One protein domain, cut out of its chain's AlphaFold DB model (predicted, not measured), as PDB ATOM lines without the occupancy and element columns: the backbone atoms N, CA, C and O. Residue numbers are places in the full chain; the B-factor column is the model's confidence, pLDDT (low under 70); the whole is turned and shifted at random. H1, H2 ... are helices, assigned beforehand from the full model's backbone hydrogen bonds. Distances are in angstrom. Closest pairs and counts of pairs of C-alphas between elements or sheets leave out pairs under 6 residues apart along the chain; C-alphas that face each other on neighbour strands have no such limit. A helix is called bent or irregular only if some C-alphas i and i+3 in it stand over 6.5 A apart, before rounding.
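Overview. This is residues 10 to 78 of the 90 residues of the protein "MFS transporter" of Sulfitobacter sp (UniProt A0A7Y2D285). One long helix, H2, makes the length of the model, and a shorter helix folds back from each of its two ends: H1 along the beginning of H2, and H3 from its far end, slanting away so that residues 66 to 78 stick out. H1 and H3 are on the same side of H2 but are apart from each other, and the whole is an open frame with few contacts. The printed part has 69 residues with three named helices, in the order H1, H2, H3, and no named strand; the class is all helix. It is loose, with a radius of gyration of the C-alphas of 15.9 A, and elongated, spanning 48 by 25 by 14 A.

Along the chain. H2, residues 23 to 55, is the longest helix, 46.6 A from C-alpha 23 at (-30.913, 16.956, -1.936) to C-alpha 55 at (9.512, 3.763, -21.109). It is irregular, with C-alphas 24 and 27 7.6 A apart. H3, residues 59 to 76, measures 26.0 A and ends with C-alpha 76 at (-20.312, 14.407, -23.073). H1, residues 10 to 21, measures 16.5 A.

Arrangement. H2 and H1 form a helical hairpin and touch through residues 25 to 30 of H2 and 14 to 18 of H1 alone. Their closest C-alphas, those of Met 26 and Gly 18, are 6.2 A apart. They run opposite ways at a steep tilt of 37 degrees, only just past shallow. H2 and H3 form a second helical hairpin and touch through residues 48 to 52 and 60 to 61 alone. Their closest C-alphas, those of Gly 48 and Val 61, are 5.9 A apart, and they run opposite ways at a shallow tilt of 29 degrees. Every O i to N i+4 pair is within hydrogen-bond range in H1 and H3, and 27 of 29 are in H2.

Size, cuts and confidence. The two C-alphas farthest apart, those of Arg 24 and Gly 56, are 48.5 A apart. Residues 35 to 43 of H2 stand free. The printed part has no cut, and both links are tight. The mean pLDDT of the printed part is 94.1, and no printed residue is under 70.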
ATOM      1  N   VAL A  10     -16.294  19.525 -10.596       91.62
ATOM      2  CA  VAL A  10     -16.743  19.217  -9.223       91.62
ATOM      3  C   VAL A  10     -18.013  19.986  -8.810       91.62
ATOM      4  O   VAL A  10     -19.000  19.336  -8.449       91.62
ATOM      5  N   PRO A  11     -18.069  21.334  -8.892       89.38
ATOM      6  CA  PRO A  11     -19.272  22.081  -8.528       89.38
ATOM      7  C   PRO A  11     -20.426  21.823  -9.504       89.38
ATOM      8  O   PRO A  11     -21.581  21.776  -9.088       89.38
ATOM      9  N   LEU A  12     -20.112  21.622 -10.788       89.00
ATOM     10  CA  LEU A  12     -21.101  21.401 -11.840       89.00
ATOM     11  C   LEU A  12     -21.828  20.063 -11.645       89.00
ATOM     12  O   LEU A  12     -23.056  20.022 -11.645       89.00
ATOM     13  N   THR A  13     -21.092  18.975 -11.399       91.62
ATOM     14  CA  THR A  13     -21.669  17.646 -11.157       91.62
ATOM     15  C   THR A  13     -22.478  17.616  -9.862       91.62
ATOM     16  O   THR A  13     -23.583  17.074  -9.851       91.62
ATOM     17  N   ALA A  14     -21.983  18.235  -8.785       91.00
ATOM     18  CA  ALA A  14     -22.739  18.366  -7.541       91.00
ATOM     19  C   ALA A  14     -24.053  19.146  -7.764       91.00
ATOM     20  O   ALA A  14     -25.127  18.683  -7.373       91.00
ATOM     21  N   GLY A  15     -23.988  20.286  -8.458       90.50
ATOM     22  CA  GLY A  15     -25.161  21.084  -8.816       90.50
ATOM     23  C   GLY A  15     -26.174  20.301  -9.654       90.50
ATOM     24  O   GLY A  15     -27.368  20.343  -9.362       90.50
ATOM     25  N   LEU A  16     -25.705  19.526 -10.636       90.62
ATOM     26  CA  LEU A  16     -26.561  18.723 -11.507       90.62
ATOM     27  C   LEU A  16     -27.255  17.579 -10.753       90.62
ATOM     28  O   LEU A  16     -28.447  17.351 -10.956       90.62
ATOM     29  N   ILE A  17     -26.556  16.896  -9.838       91.75
ATOM     30  CA  ILE A  17     -27.168  15.872  -8.974       91.75
ATOM     31  C   ILE A  17     -28.283  16.497  -8.132       91.75
ATOM     32  O   ILE A  17     -29.400  15.977  -8.108       91.75
ATOM     33  N   GLY A  18     -28.004  17.634  -7.490       90.25
ATOM     34  CA  GLY A  18     -29.000  18.364  -6.708       90.25
ATOM     35  C   GLY A  18     -30.192  18.829  -7.550       90.25
ATOM     36  O   GLY A  18     -31.334  18.722  -7.106       90.25
ATOM     37  N   TYR A  19     -29.948  19.289  -8.779       88.44
ATOM     38  CA  TYR A  19     -30.978  19.769  -9.700       88.44
ATOM     39  C   TYR A  19     -31.888  18.648 -10.235       88.44
ATOM     40  O   TYR A  19     -33.112  18.807 -10.267       88.44
ATOM     41  N   ILE A  20     -31.309  17.510 -10.639       88.81
ATOM     42  CA  ILE A  20     -32.042  16.394 -11.255       88.81
ATOM     43  C   ILE A  20     -32.702  15.498 -10.197       88.81
ATOM     44  O   ILE A  20     -33.868  15.137 -10.358       88.81
ATOM     45  N   TYR A  21     -31.979  15.145  -9.129       87.00
ATOM     46  CA  TYR A  21     -32.398  14.131  -8.150       87.00
ATOM     47  C   TYR A  21     -32.813  14.709  -6.790       87.00
ATOM     48  O   TYR A  21     -33.430  14.010  -5.987       87.00
ATOM     49  N   GLY A  22     -32.522  15.983  -6.521       86.75
ATOM     50  CA  GLY A  22     -32.820  16.624  -5.243       86.75
ATOM     51  C   GLY A  22     -31.822  16.282  -4.132       86.75
ATOM     52  O   GLY A  22     -31.041  15.333  -4.207       86.75
ATOM     53  N   LEU A  23     -31.871  17.060  -3.046       87.88
ATOM     54  CA  LEU A  23     -30.913  16.956  -1.936       87.88
ATOM     55  C   LEU A  23     -30.996  15.624  -1.171       87.88
ATOM     56  O   LEU A  23     -29.997  15.184  -0.607       87.88
ATOM     57  N   ARG A  24     -32.156  14.951  -1.193       88.25
ATOM     58  CA  ARG A  24     -32.378  13.666  -0.506       88.25
ATOM     59  C   ARG A  24     -31.398  12.575  -0.948       88.25
ATOM     60  O   ARG A  24     -30.964  11.791  -0.113       88.25
ATOM     61  N   TYR A  25     -31.054  12.523  -2.237       88.62
ATOM     62  CA  TYR A  25     -30.153  11.503  -2.797       88.62
ATOM     63  C   TYR A  25     -28.713  11.996  -2.980       88.62
ATOM     64  O   TYR A  25     -27.853  11.241  -3.439       88.62
ATOM     65  N   MET A  26     -28.433  13.245  -2.599       90.75
ATOM     66  CA  MET A  26     -27.151  13.903  -2.834       90.75
ATOM     67  C   MET A  26     -25.982  13.127  -2.225       90.75
ATOM     68  O   MET A  26     -25.002  12.870  -2.916       90.75
ATOM     69  N   GLY A  27     -26.093  12.710  -0.959       91.88
ATOM     70  CA  GLY A  27     -25.005  12.025  -0.254       91.88
ATOM     71  C   GLY A  27     -24.564  10.732  -0.943       91.88
ATOM     72  O   GLY A  27     -23.373  10.516  -1.150       91.88
ATOM     73  N   THR A  28     -25.517   9.898  -1.364       95.12
ATOM     74  CA  THR A  28     -25.214   8.623  -2.028       95.12
ATOM     75  C   THR A  28     -24.709   8.828  -3.453       95.12
ATOM     76  O   THR A  28     -23.671   8.280  -3.811       95.12
ATOM     77  N   LEU A  29     -25.404   9.631  -4.268       94.88
ATOM     78  CA  LEU A  29     -25.032   9.833  -5.672       94.88
ATOM     79  C   LEU A  29     -23.696  10.567  -5.802       94.88
ATOM     80  O   LEU A  29     -22.832  10.142  -6.566       94.88
ATOM     81  N   TYR A  30     -23.485  11.622  -5.012       94.19
ATOM     82  CA  TYR A  30     -22.201  12.314  -4.982       94.19
ATOM     83  C   TYR A  30     -21.101  11.434  -4.376       94.19
ATOM     84  O   TYR A  30     -19.971  11.461  -4.855       94.19
ATOM     85  N   GLY A  31     -21.424  10.595  -3.386       95.19
ATOM     86  CA  GLY A  31     -20.500   9.597  -2.846       95.19
ATOM     87  C   GLY A  31     -20.007   8.604  -3.903       95.19
ATOM     88  O   GLY A  31     -18.813   8.325  -3.964       95.19
ATOM     89  N   ILE A  32     -20.891   8.132  -4.789       96.94
ATOM     90  CA  ILE A  32     -20.523   7.264  -5.922       96.94
ATOM     91  C   ILE A  32     -19.607   8.002  -6.907       96.94
ATOM     92  O   ILE A  32     -18.591   7.448  -7.335       96.94
ATOM     93  N   VAL A  33     -19.925   9.256  -7.245       95.62
ATOM     94  CA  VAL A  33     -19.068  10.098  -8.098       95.62
ATOM     95  C   VAL A  33     -17.684  10.275  -7.472       95.62
ATOM     96  O   VAL A  33     -16.670  10.061  -8.137       95.62
ATOM     97  N   PHE A  34     -17.630  10.606  -6.182       94.94
ATOM     98  CA  PHE A  34     -16.379  10.815  -5.461       94.94
ATOM     99  C   PHE A  34     -15.551   9.531  -5.373       94.94
ATOM    100  O   PHE A  34     -14.359   9.545  -5.666       94.94
ATOM    101  N   PHE A  35     -16.169   8.397  -5.048       97.38
ATOM    102  CA  PHE A  35     -15.490   7.103  -5.049       97.38
ATOM    103  C   PHE A  35     -14.902   6.769  -6.426       97.38
ATOM    104  O   PHE A  35     -13.745   6.362  -6.523       97.38
ATOM    105  N   SER A  36     -15.664   7.011  -7.495       96.50
ATOM    106  CA  SER A  36     -15.206   6.791  -8.872       96.50
ATOM    107  C   SER A  36     -14.000   7.674  -9.212       96.50
ATOM    108  O   SER A  36     -13.051   7.207  -9.840       96.50
ATOM    109  N   HIS A  37     -13.992   8.923  -8.736       95.56
ATOM    110  CA  HIS A  37     -12.843   9.821  -8.851       95.56
ATOM    111  C   HIS A  37     -11.607   9.277  -8.114       95.56
ATOM    112  O   HIS A  37     -10.507   9.283  -8.672       95.56
ATOM    113  N   GLN A  38     -11.771   8.766  -6.887       97.50
ATOM    114  CA  GLN A  38     -10.663   8.180  -6.123       97.50
ATOM    115  C   GLN A  38     -10.097   6.934  -6.806       97.50
ATOM    116  O   GLN A  38      -8.879   6.786  -6.904       97.50
ATOM    117  N   LEU A  39     -10.968   6.071  -7.330       98.19
ATOM    118  CA  LEU A  39     -10.565   4.889  -8.083       98.19
ATOM    119  C   LEU A  39      -9.799   5.270  -9.356       98.19
ATOM    120  O   LEU A  39      -8.716   4.743  -9.603       98.19
ATOM    121  N   GLY A  40     -10.321   6.222 -10.134       95.19
ATOM    122  CA  GLY A  40      -9.652   6.724 -11.334       95.19
ATOM    123  C   GLY A  40      -8.294   7.358 -11.025       95.19
ATOM    124  O   GLY A  40      -7.323   7.094 -11.731       95.19
ATOM    125  N   SER A  41      -8.196   8.124  -9.935       94.62
ATOM    126  CA  SER A  41      -6.937   8.728  -9.477       94.62
ATOM    127  C   SER A  41      -5.903   7.666  -9.109       94.62
ATOM    128  O   SER A  41      -4.747   7.757  -9.519       94.62
ATOM    129  N   PHE A  42      -6.322   6.627  -8.384       97.56
ATOM    130  CA  PHE A  42      -5.456   5.506  -8.038       97.56
ATOM    131  C   PHE A  42      -4.943   4.785  -9.290       97.56
ATOM    132  O   PHE A  42      -3.734   4.635  -9.460       97.56
ATOM    133  N   VAL A  43      -5.849   4.389 -10.190       96.94
ATOM    134  CA  VAL A  43      -5.494   3.682 -11.429       96.94
ATOM    135  C   VAL A  43      -4.601   4.547 -12.318       96.94
ATOM    136  O   VAL A  43      -3.610   4.050 -12.846       96.94
ATOM    137  N   GLY A  44      -4.906   5.838 -12.452       95.38
ATOM    138  CA  GLY A  44      -4.142   6.774 -13.271       95.38
ATOM    139  C   GLY A  44      -2.711   6.964 -12.773       95.38
ATOM    140  O   GLY A  44      -1.772   6.844 -13.558       95.38
ATOM    141  N   VAL A  45      -2.523   7.198 -11.470       95.44
ATOM    142  CA  VAL A  45      -1.181   7.355 -10.885       95.44
ATOM    143  C   VAL A  45      -0.406   6.037 -10.927       95.44
ATOM    144  O   VAL A  45       0.770   6.034 -11.287       95.44
ATOM    145  N   TRP A  46      -1.057   4.909 -10.622       96.94
ATOM    146  CA  TRP A  46      -0.424   3.589 -10.674       96.94
ATOM    147  C   TRP A  46       0.038   3.219 -12.092       96.94
ATOM    148  O   TRP A  46       1.191   2.821 -12.276       96.94
ATOM    149  N   LEU A  47      -0.821   3.402 -13.104       96.31
ATOM    150  CA  LEU A  47      -0.449   3.201 -14.508       96.31
ATOM    151  C   LEU A  47       0.640   4.183 -14.940       96.31
ATOM    152  O   LEU A  47       1.581   3.776 -15.613       96.31
ATOM    153  N   GLY A  48       0.554   5.448 -14.522       96.19
ATOM    154  CA  GLY A  48       1.566   6.461 -14.815       96.19
ATOM    155  C   GLY A  48       2.959   6.053 -14.333       96.19
ATOM    156  O   GLY A  48       3.914   6.130 -15.104       96.19
ATOM    157  N   GLY A  49       3.062   5.544 -13.101       96.44
ATOM    158  CA  GLY A  49       4.309   5.000 -12.560       96.44
ATOM    159  C   GLY A  49       4.821   3.808 -13.371       96.44
ATOM    160  O   GLY A  49       5.963   3.809 -13.815       96.44
ATOM    161  N   ARG A  50       3.952   2.836 -13.676       97.00
ATOM    162  CA  ARG A  50       4.339   1.657 -14.471       97.00
ATOM    163  C   ARG A  50       4.781   1.988 -15.890       97.00
ATOM    164  O   ARG A  50       5.683   1.343 -16.415       97.00
ATOM    165  N   MET A  51       4.156   2.974 -16.517       96.50
ATOM    166  CA  MET A  51       4.563   3.444 -17.836       96.50
ATOM    167  C   MET A  51       5.894   4.185 -17.782       96.50
ATOM    168  O   MET A  51       6.713   4.012 -18.680       96.50
ATOM    169  N   TYR A  52       6.134   4.974 -16.735       96.69
ATOM    170  CA  TYR A  52       7.433   5.600 -16.537       96.69
ATOM    171  C   TYR A  52       8.534   4.550 -16.361       96.69
ATOM    172  O   TYR A  52       9.547   4.627 -17.049       96.69
ATOM    173  N   ASP A  53       8.307   3.525 -15.535       96.94
ATOM    174  CA  ASP A  53       9.265   2.430 -15.339       96.94
ATOM    175  C   ASP A  53       9.572   1.685 -16.652       96.94
ATOM    176  O   ASP A  53      10.711   1.297 -16.899       96.94
ATOM    177  N   ALA A  54       8.566   1.503 -17.515       96.50
ATOM    178  CA  ALA A  54       8.711   0.783 -18.780       96.50
ATOM    179  C   ALA A  54       9.380   1.606 -19.896       96.50
ATOM    180  O   ALA A  54      10.144   1.058 -20.689       96.50
ATOM    181  N   PHE A  55       9.077   2.905 -19.995       95.94
ATOM    182  CA  PHE A  55       9.512   3.763 -21.109       95.94
ATOM    183  C   PHE A  55      10.582   4.794 -20.724       95.94
ATOM    184  O   PHE A  55      11.066   5.521 -21.591       95.94
ATOM    185  N   GLY A  56      10.907   4.926 -19.436       96.88
ATOM    186  CA  GLY A  56      11.840   5.923 -18.899       96.88
ATOM    187  C   GLY A  56      11.394   7.382 -19.075       96.88
ATOM    188  O   GLY A  56      12.179   8.301 -18.847       96.88
ATOM    189  N   SER A  57      10.158   7.627 -19.523       96.00
ATOM    190  CA  SER A  57       9.632   8.967 -19.797       96.00
ATOM    191  C   SER A  57       8.113   9.036 -19.633       96.00
ATOM    192  O   SER A  57       7.405   8.037 -19.746       96.00
ATOM    193  N   TYR A  58       7.591  10.245 -19.416       95.19
ATOM    194  CA  TYR A  58       6.152  10.496 -19.269       95.19
ATOM    195  C   TYR A  58       5.421  10.752 -20.593       95.19
ATOM    196  O   TYR A  58       4.213  10.980 -20.582       95.19
ATOM    197  N   THR A  59       6.107  10.729 -21.740       96.62
ATOM    198  CA  THR A  59       5.503  11.080 -23.038       96.62
ATOM    199  C   THR A  59       4.270  10.232 -23.343       96.62
ATOM    200  O   THR A  59       3.240  10.759 -23.759       96.62
ATOM    201  N   ALA A  60       4.336   8.926 -23.075       94.06
ATOM    202  CA  ALA A  60       3.201   8.031 -23.272       94.06
ATOM    203  C   ALA A  60       2.033   8.344 -22.311       94.06
ATOM    204  O   ALA A  60       0.878   8.339 -22.730       94.06
ATOM    205  N   VAL A  61       2.325   8.693 -21.051       96.31
ATOM    206  CA  VAL A  61       1.316   9.093 -20.049       96.31
ATOM    207  C   VAL A  61       0.575  10.354 -20.496       96.31
ATOM    208  O   VAL A  61      -0.651  10.409 -20.424       96.31
ATOM    209  N   TRP A  62       1.301  11.344 -21.021       95.62
ATOM    210  CA  TRP A  62       0.709  12.576 -21.540       95.62
ATOM    211  C   TRP A  62      -0.224  12.323 -22.721       95.62
ATOM    212  O   TRP A  62      -1.347  12.826 -22.722       95.62
ATOM    213  N   TRP A  63       0.194  11.513 -23.696       96.81
ATOM    214  CA  TRP A  63      -0.655  11.184 -24.843       96.81
ATOM    215  C   TRP A  63      -1.908  10.400 -24.450       96.81
ATOM    216  O   TRP A  63      -2.982  10.670 -24.986       96.81
ATOM    217  N   ILE A  64      -1.813   9.495 -23.471       95.44
ATOM    218  CA  ILE A  64      -2.995   8.833 -22.902       95.44
ATOM    219  C   ILE A  64      -3.910   9.855 -22.228       95.44
ATOM    220  O   ILE A  64      -5.116   9.826 -22.457       95.44
ATOM    221  N   GLY A  65      -3.359  10.785 -21.445       94.56
ATOM    222  CA  GLY A  65      -4.134  11.861 -20.826       94.56
ATOM    223  C   GLY A  65      -4.906  12.695 -21.854       94.56
ATOM    224  O   GLY A  65      -6.097  12.946 -21.675       94.56
ATOM    225  N   VAL A  66      -4.261  13.052 -22.969       96.31
ATOM    226  CA  VAL A  66      -4.905  13.754 -24.090       96.31
ATOM    227  C   VAL A  66      -6.023  12.909 -24.705       96.31
ATOM    228  O   VAL A  66      -7.128  13.414 -24.892       96.31
ATOM    229  N   ALA A  67      -5.771  11.627 -24.981       96.81
ATOM    230  CA  ALA A  67      -6.764  10.729 -25.568       96.81
ATOM    231  C   ALA A  67      -7.995  10.551 -24.661       96.81
ATOM    232  O   ALA A  67      -9.126  10.649 -25.133       96.81
ATOM    233  N   VAL A  68      -7.788  10.356 -23.354       95.19
ATOM    234  CA  VAL A  68      -8.869  10.242 -22.362       95.19
ATOM    235  C   VAL A  68      -9.647  11.555 -22.244       95.19
ATOM    236  O   VAL A  68     -10.877  11.530 -22.196       95.19
ATOM    237  N   GLY A  69      -8.965  12.704 -22.249       93.75
ATOM    238  CA  GLY A  69      -9.607  14.019 -22.230       93.75
ATOM    239  C   GLY A  69     -10.471  14.276 -23.468       93.75
ATOM    240  O   GLY A  69     -11.622  14.696 -23.342       93.75
ATOM    241  N   ALA A  70      -9.955  13.963 -24.657       96.88
ATOM    242  CA  ALA A  70     -10.693  14.084 -25.913       96.88
ATOM    243  C   ALA A  70     -11.898  13.131 -25.963       96.88
ATOM    244  O   ALA A  70     -13.001  13.548 -26.314       96.88
ATOM    245  N   PHE A  71     -11.711  11.873 -25.553       96.75
ATOM    246  CA  PHE A  71     -12.795  10.899 -25.439       96.75
ATOM    247  C   PHE A  71     -13.888  11.387 -24.484       96.75
ATOM    248  O   PHE A  71     -15.064  11.369 -24.839       96.75
ATOM    249  N   SER A  72     -13.499  11.892 -23.309       93.31
ATOM    250  CA  SER A  72     -14.430  12.477 -22.347       93.31
ATOM    251  C   SER A  72     -15.239  13.603 -22.989       93.31
ATOM    252  O   SER A  72     -16.465  13.547 -22.969       93.31
ATOM    253  N   ALA A  73     -14.589  14.569 -23.645       93.38
ATOM    254  CA  ALA A  73     -15.292  15.660 -24.316       93.38
ATOM    255  C   ALA A  73     -16.338  15.140 -25.318       93.38
ATOM    256  O   ALA A  73     -17.498  15.534 -25.235       93.38
ATOM    257  N   ILE A  74     -15.961  14.202 -26.196       96.62
ATOM    258  CA  ILE A  74     -16.844  13.634 -27.229       96.62
ATOM    259  C   ILE A  74     -18.063  12.942 -26.616       96.62
ATOM    260  O   ILE A  74     -19.187  13.178 -27.056       96.62
ATOM    261  N   VAL A  75     -17.860  12.105 -25.595       95.56
ATOM    262  CA  VAL A  75     -18.948  11.349 -24.954       95.56
ATOM    263  C   VAL A  75     -19.918  12.269 -24.209       95.56
ATOM    264  O   VAL A  75     -21.096  11.936 -24.087       95.56
ATOM    265  N   HIS A  76     -19.458  13.437 -23.754       90.62
ATOM    266  CA  HIS A  76     -20.312  14.407 -23.073       90.62
ATOM    267  C   HIS A  76     -21.104  15.316 -24.030       90.62
ATOM    268  O   HIS A  76     -22.159  15.804 -23.636       90.62
ATOM    269  N   LEU A  77     -20.681  15.501 -25.291       92.75
ATOM    270  CA  LEU A  77     -21.388  16.352 -26.269       92.75
ATOM    271  C   LEU A  77     -22.890  16.043 -26.463       92.75
ATOM    272  O   LEU A  77     -23.669  16.990 -26.558       92.75
ATOM    273  N   PRO A  78     -23.346  14.777 -26.556       92.06
ATOM    274  CA  PRO A  78     -24.764  14.477 -26.763       92.06
ATOM    275  C   PRO A  78     -25.613  14.525 -25.480       92.06
ATOM    276  O   PRO A  78     -26.827  14.311 -25.560       92.06
TER     277      PRO A  78